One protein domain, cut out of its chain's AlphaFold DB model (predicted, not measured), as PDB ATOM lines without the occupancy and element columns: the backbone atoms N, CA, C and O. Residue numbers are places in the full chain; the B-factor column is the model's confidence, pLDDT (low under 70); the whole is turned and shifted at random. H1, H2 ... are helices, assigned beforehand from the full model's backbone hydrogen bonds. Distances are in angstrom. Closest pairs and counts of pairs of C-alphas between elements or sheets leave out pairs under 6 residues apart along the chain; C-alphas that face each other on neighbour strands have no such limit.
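This is residues 4 to 50 of the 255 residues of an uncharacterized protein of Gemmatimonadetes bacterium (UniProt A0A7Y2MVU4). Three helices make a small body, their centres at the corners of a triangle: H1 and H3 run nearly parallel and the same way, and H2 runs back the opposite way at a slant to both. H2 and H3 open as a V from the turn at Cys 37, while H1 crosses H2 near Phe 10 and Leu 30. The printed part has 47 residues, with three named helices in the order H1, H2, H3 and no named strand, and its class is all helix. It is compact, with a radius of gyration of the C-alphas of 9.8 A, and spans 25 by 20 by 16 A.

H1, residues 4 to 19, is the longest helix. H3, residues 38 to 49, touches H1 through residues 40 to 44 alone, against residues 7 to 14 of H1; the closest C-alphas, of Cys 7 and Cys 40, are 6.6 A apart. Their lines stand at a shallow tilt of 9 degrees, the same way. H2, residues 24 to 36, is close to H1 but not clearly touching, with the closest C-alphas, of Phe 10 and Leu 30, 6.8 A apart. These two run opposite ways at a steep tilt of 39 degrees. H2 touches H3 with residues 31 to 35 alone, and the closest C-alphas, of Ala 34 and Arg 41, are 4.4 A apart. They run opposite ways at a steep tilt of 48 degrees. In H3 every O i to N i+4 pair is within hydrogen-bond range; in H1 10 of 12 are, and in H2 8 of 9.

H1 begins at C-alpha 4, (74.723, 128.377, 88.749), and is 23.7 A long from first to last C-alpha. H2 begins at C-alpha 24, (67.588, 112.368, 105.631), and measures 19.3 A. H3 measures 16.9 A and ends at C-alpha 49, (53.962, 115.844, 92.874).

The two C-alphas farthest apart, of Ser 4 and Asp 21, are 25.6 A apart. The printed part has no cut, and both links are tight. The mean pLDDT of the printed part is 76.2, with residues 4 to 5, 17 to 22 and 48 to 50 under 70.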
ATOM      1  N   SER A   4      74.899 129.296  89.885       56.91
ATOM      2  CA  SER A   4      74.723 128.377  88.749       56.91
ATOM      3  C   SER A   4      75.421 127.026  88.933       56.91
ATOM      4  O   SER A   4      75.013 126.039  88.326       56.91
ATOM      5  N   VAL A   5      76.497 126.979  89.724       59.56
ATOM      6  CA  VAL A   5      77.216 125.734  90.040       59.56
ATOM      7  C   VAL A   5      76.454 124.969  91.122       59.56
ATOM      8  O   VAL A   5      76.302 123.755  91.007       59.56
ATOM      9  N   ASP A   6      75.888 125.687  92.092       72.56
ATOM     10  CA  ASP A   6      75.084 125.113  93.170       72.56
ATOM     11  C   ASP A   6      73.757 124.533  92.649       72.56
ATOM     12  O   ASP A   6      73.360 123.451  93.074       72.56
ATOM     13  N   CYS A   7      73.124 125.169  91.651       81.00
ATOM     14  CA  CYS A   7      71.914 124.628  91.014       81.00
ATOM     15  C   CYS A   7      72.175 123.316  90.258       81.00
ATOM     16  O   CYS A   7      71.341 122.417  90.290       81.00
ATOM     17  N   ARG A   8      73.333 123.176  89.598       76.19
ATOM     18  CA  ARG A   8      73.651 121.947  88.853       76.19
ATOM     19  C   ARG A   8      73.947 120.777  89.788       76.19
ATOM     20  O   ARG A   8      73.485 119.672  89.553       76.19
ATOM     21  N   ILE A   9      74.669 121.038  90.880       81.31
ATOM     22  CA  ILE A   9      74.910 120.037  91.929       81.31
ATOM     23  C   ILE A   9      73.586 119.637  92.599       81.31
ATOM     24  O   ILE A   9      73.389 118.467  92.912       81.31
ATOM     25  N   PHE A  10      72.669 120.589  92.784       83.75
ATOM     26  CA  PHE A  10      71.325 120.326  93.292       83.75
ATOM     27  C   PHE A  10      70.525 119.396  92.368       83.75
ATOM     28  O   PHE A  10      69.909 118.455  92.859       83.75
ATOM     29  N   GLU A  11      70.544 119.633  91.053       78.56
ATOM     30  CA  GLU A  11      69.900 118.763  90.056       78.56
ATOM     31  C   GLU A  11      70.492 117.348  90.078       78.56
ATOM     32  O   GLU A  11      69.747 116.383  90.235       78.56
ATOM     33  N   ASP A  12      71.823 117.228  90.053       80.88
ATOM     34  CA  ASP A  12      72.514 115.934  90.104       80.88
ATOM     35  C   ASP A  12      72.151 115.149  91.386       80.88
ATOM     36  O   ASP A  12      71.893 113.946  91.348       80.88
ATOM     37  N   GLN A  13      72.085 115.827  92.540       79.62
ATOM     38  CA  GLN A  13      71.677 115.210  93.809       79.62
ATOM     39  C   GLN A  13      70.189 114.836  93.836       79.62
ATOM     40  O   GLN A  13      69.824 113.822  94.434       79.62
ATOM     41  N   LEU A  14      69.327 115.620  93.184       79.06
ATOM     42  CA  LEU A  14      67.897 115.341  93.074       79.06
ATOM     43  C   LEU A  14      67.612 114.147  92.148       79.06
ATOM     44  O   LEU A  14      66.674 113.394  92.409       79.06
ATOM     45  N   ASP A  15      68.422 113.940  91.111       75.81
ATOM     46  CA  ASP A  15      68.320 112.790  90.205       75.81
ATOM     47  C   ASP A  15      68.826 111.504  90.859       75.81
ATOM     48  O   ASP A  15      68.175 110.463  90.763       75.81
ATOM     49  N   VAL A  16      69.919 111.571  91.626       74.69
ATOM     50  CA  VAL A  16      70.358 110.444  92.467       74.69
ATOM     51  C   VAL A  16      69.259 110.060  93.465       74.69
ATOM     52  O   VAL A  16      69.034 108.872  93.697       74.69
ATOM     53  N   ALA A  17      68.490 111.037  93.960       69.06
ATOM     54  CA  ALA A  17      67.306 110.777  94.776       69.06
ATOM     55  C   ALA A  17      66.230 109.983  94.050       69.06
ATOM     56  O   ALA A  17      65.419 109.312  94.676       69.06
ATOM     57  N   ALA A  18      66.108 110.147  92.732       65.12
ATOM     58  CA  ALA A  18      65.073 109.479  91.945       65.12
ATOM     59  C   ALA A  18      65.314 107.972  91.848       65.12
ATOM     60  O   ALA A  18      64.362 107.221  91.681       65.12
ATOM     61  N   VAL A  19      66.573 107.549  91.964       64.94
ATOM     62  CA  VAL A  19      67.004 106.170  91.717       64.94
ATOM     63  C   VAL A  19      67.158 105.366  93.022       64.94
ATOM     64  O   VAL A  19      67.231 104.142  92.969       64.94
ATOM     65  N   GLY A  20      67.153 106.007  94.200       59.78
ATOM     66  CA  GLY A  20      67.214 105.320  95.497       59.78
ATOM     67  C   GLY A  20      66.919 106.221  96.703       59.78
ATOM     68  O   GLY A  20      66.723 107.427  96.556       59.78
ATOM     69  N   ASP A  21      66.899 105.639  97.906       66.81
ATOM     70  CA  ASP A  21      66.675 106.385  99.152       66.81
ATOM     71  C   ASP A  21      67.850 107.326  99.458       66.81
ATOM     72  O   ASP A  21      69.001 106.901  99.600       66.81
ATOM     73  N   ILE A  22      67.557 108.623  99.593       69.56
ATOM     74  CA  ILE A  22      68.534 109.610 100.065       69.56
ATOM     75  C   ILE A  22      68.551 109.626 101.597       69.56
ATOM     76  O   ILE A  22      67.482 109.695 102.205       69.56
ATOM     77  N   PRO A  23      69.738 109.672 102.235       77.56
ATOM     78  CA  PRO A  23      69.854 109.933 103.667       77.56
ATOM     79  C   PRO A  23      69.136 111.228 104.077       77.56
ATOM     80  O   PRO A  23      69.314 112.264 103.436       77.56
ATOM     81  N   ASP A  24      68.389 111.215 105.180       74.06
ATOM     82  CA  ASP A  24      67.588 112.368 105.631       74.06
ATOM     83  C   ASP A  24      68.387 113.684 105.717       74.06
ATOM     84  O   ASP A  24      67.878 114.755 105.364       74.06
ATOM     85  N   ASP A  25      69.664 113.597 106.091       77.19
ATOM     86  CA  ASP A  25      70.590 114.730 106.171       77.19
ATOM     87  C   ASP A  25      70.825 115.403 104.806       77.19
ATOM     88  O   ASP A  25      70.872 116.631 104.701       77.19
ATOM     89  N   ALA A  26      70.914 114.620 103.728       76.69
ATOM     90  CA  ALA A  26      71.090 115.140 102.374       76.69
ATOM     91  C   ALA A  26      69.790 115.765 101.835       76.69
ATOM     92  O   ALA A  26      69.825 116.821 101.200       76.69
ATOM     93  N   MET A  27      68.625 115.208 102.178       79.19
ATOM     94  CA  MET A  27      67.337 115.839 101.864       79.19
ATOM     95  C   MET A  27      67.125 117.159 102.616       79.19
ATOM     96  O   MET A  27      66.508 118.085 102.080       79.19
ATOM     97  N   ALA A  28      67.635 117.284 103.845       81.88
ATOM     98  CA  ALA A  28      67.597 118.538 104.596       81.88
ATOM     99  C   ALA A  28      68.430 119.640 103.917       81.88
ATOM    100  O   ALA A  28      67.968 120.779 103.814       81.88
ATOM    101  N   LEU A  29      69.606 119.296 103.381       81.25
ATOM    102  CA  LEU A  29      70.459 120.227 102.634       81.25
ATOM    103  C   LEU A  29      69.800 120.709 101.334       81.25
ATOM    104  O   LEU A  29      69.802 121.910 101.056       81.25
ATOM    105  N   LEU A  30      69.153 119.810 100.582       82.25
ATOM    106  CA  LEU A  30      68.392 120.182  99.384       82.25
ATOM    107  C   LEU A  30      67.239 121.139  99.733       82.25
ATOM    108  O   LEU A  30      67.066 122.178  99.094       82.25
ATOM    109  N   ARG A  31      66.478 120.864 100.799       83.88
ATOM    110  CA  ARG A  31      65.406 121.769 101.253       83.88
ATOM    111  C   ARG A  31      65.941 123.143 101.663       83.88
ATOM    112  O   ARG A  31      65.322 124.152 101.325       83.88
ATOM    113  N   ALA A  32      67.085 123.194 102.344       84.19
ATOM    114  CA  ALA A  32      67.719 124.448 102.742       84.19
ATOM    115  C   ALA A  32      68.148 125.284 101.522       84.19
ATOM    116  O   ALA A  32      67.897 126.488 101.485       84.19
ATOM    117  N   HIS A  33      68.711 124.652 100.489       83.81
ATOM    118  CA  HIS A  33      69.077 125.339  99.250       83.81
ATOM    119  C   HIS A  33      67.842 125.832  98.469       83.81
ATOM    120  O   HIS A  33      67.769 126.996  98.071       83.81
ATOM    121  N   ALA A  34      66.816 124.989  98.326       83.94
ATOM    122  CA  ALA A  34      65.546 125.337  97.681       83.94
ATOM    123  C   ALA A  34      64.775 126.466  98.405       83.94
ATOM    124  O   ALA A  34      63.967 127.177  97.798       83.94
ATOM    125  N   ALA A  35      65.025 126.684  99.699       84.50
ATOM    126  CA  ALA A  35      64.469 127.827 100.417       84.50
ATOM    127  C   ALA A  35      65.017 129.163  99.887       84.50
ATOM    128  O   ALA A  35      64.287 130.153  99.879       84.50
ATOM    129  N   VAL A  36      66.250 129.189  99.376       83.94
ATOM    130  CA  VAL A  36      66.922 130.412  98.905       83.94
ATOM    131  C   VAL A  36      66.894 130.533  97.375       83.94
ATOM    132  O   VAL A  36      66.821 131.642  96.852       83.94
ATOM    133  N   CYS A  37      66.862 129.412  96.649       85.44
ATOM    134  CA  CYS A  37      66.859 129.376  95.187       85.44
ATOM    135  C   CYS A  37      65.470 129.021  94.617       85.44
ATOM    136  O   CYS A  37      65.003 127.886  94.733       85.44
ATOM    137  N   ALA A  38      64.800 129.986  93.974       79.50
ATOM    138  CA  ALA A  38      63.459 129.796  93.402       79.50
ATOM    139  C   ALA A  38      63.383 128.715  92.293       79.50
ATOM    140  O   ALA A  38      62.444 127.918  92.333       79.50
ATOM    141  N   PRO A  39      64.351 128.612  91.357       78.94
ATOM    142  CA  PRO A  39      64.418 127.503  90.400       78.94
ATOM    143  C   PRO A  39      64.486 126.119  91.063       78.94
ATOM    144  O   PRO A  39      63.672 125.246  90.766       78.94
ATOM    145  N   CYS A  40      65.393 125.932  92.025       82.50
ATOM    146  CA  CYS A  40      65.543 124.663  92.742       82.50
ATOM    147  C   CYS A  40      64.300 124.315  93.577       82.50
ATOM    148  O   CYS A  40      63.940 123.146  93.707       82.50
ATOM    149  N   ARG A  41      63.588 125.327  94.093       85.94
ATOM    150  CA  ARG A  41      62.295 125.145  94.769       85.94
ATOM    151  C   ARG A  41      61.233 124.563  93.848       85.94
ATOM    152  O   ARG A  41      60.513 123.655  94.259       85.94
ATOM    153  N   ALA A  42      61.143 125.074  92.621       79.62
ATOM    154  CA  ALA A  42      60.202 124.572  91.630       79.62
ATOM    155  C   ALA A  42      60.493 123.098  91.304       79.62
ATOM    156  O   ALA A  42      59.579 122.276  91.360       79.62
ATOM    157  N   LEU A  43      61.762 122.740  91.085       79.94
ATOM    158  CA  LEU A  43      62.181 121.355  90.830       79.94
ATOM    159  C   LEU A  43      61.841 120.408  91.990       79.94
ATOM    160  O   LEU A  43      61.271 119.339  91.774       79.94
ATOM    161  N   LEU A  44      62.112 120.823  93.231       81.88
ATOM    162  CA  LEU A  44      61.781 120.021  94.411       81.88
ATOM    163  C   LEU A  44      60.264 119.828  94.572       81.88
ATOM    164  O   LEU A  44      59.813 118.740  94.929       81.88
ATOM    165  N   SER A  45      59.473 120.867  94.284       78.38
ATOM    166  CA  SER A  45      58.008 120.790  94.332       78.38
ATOM    167  C   SER A  45      57.436 119.886  93.237       78.38
ATOM    168  O   SER A  45      56.553 119.081  93.514       78.38
ATOM    169  N   LEU A  46      57.988 119.946  92.020       74.62
ATOM    170  CA  LEU A  46      57.595 119.073  90.914       74.62
ATOM    171  C   LEU A  46      57.811 117.605  91.273       74.62
ATOM    172  O   LEU A  46      56.923 116.787  91.055       74.62
ATOM    173  N   ARG A  47      58.944 117.284  91.903       71.88
ATOM    174  CA  ARG A  47      59.236 115.929  92.374       71.88
ATOM    175  C   ARG A  47      58.244 115.442  93.431       71.88
ATOM    176  O   ARG A  47      57.796 114.303  93.357       71.88
ATOM    177  N   ALA A  48      57.871 116.288  94.392       69.94
ATOM    178  CA  ALA A  48      56.877 115.923  95.408       69.94
ATOM    179  C   ALA A  48      55.501 115.578  94.802       69.94
ATOM    180  O   ALA A  48      54.714 114.870  95.429       69.94
ATOM    181  N   HIS A  49      55.218 116.062  93.590       64.62
ATOM    182  CA  HIS A  49      53.962 115.844  92.874       64.62
ATOM    183  C   HIS A  49      54.051 114.816  91.734       64.62
ATOM    184  O   HIS A  49      53.020 114.464  91.166       64.62
ATOM    185  N   LEU A  50      55.247 114.314  91.417       58.88
ATOM    186  CA  LEU A  50      55.491 113.309  90.381       58.88
ATOM    187  C   LEU A  50      56.258 112.115  90.973       58.88
ATOM    188  O   LEU A  50      57.448 111.958  90.690       58.88
TER     189      LEU A  50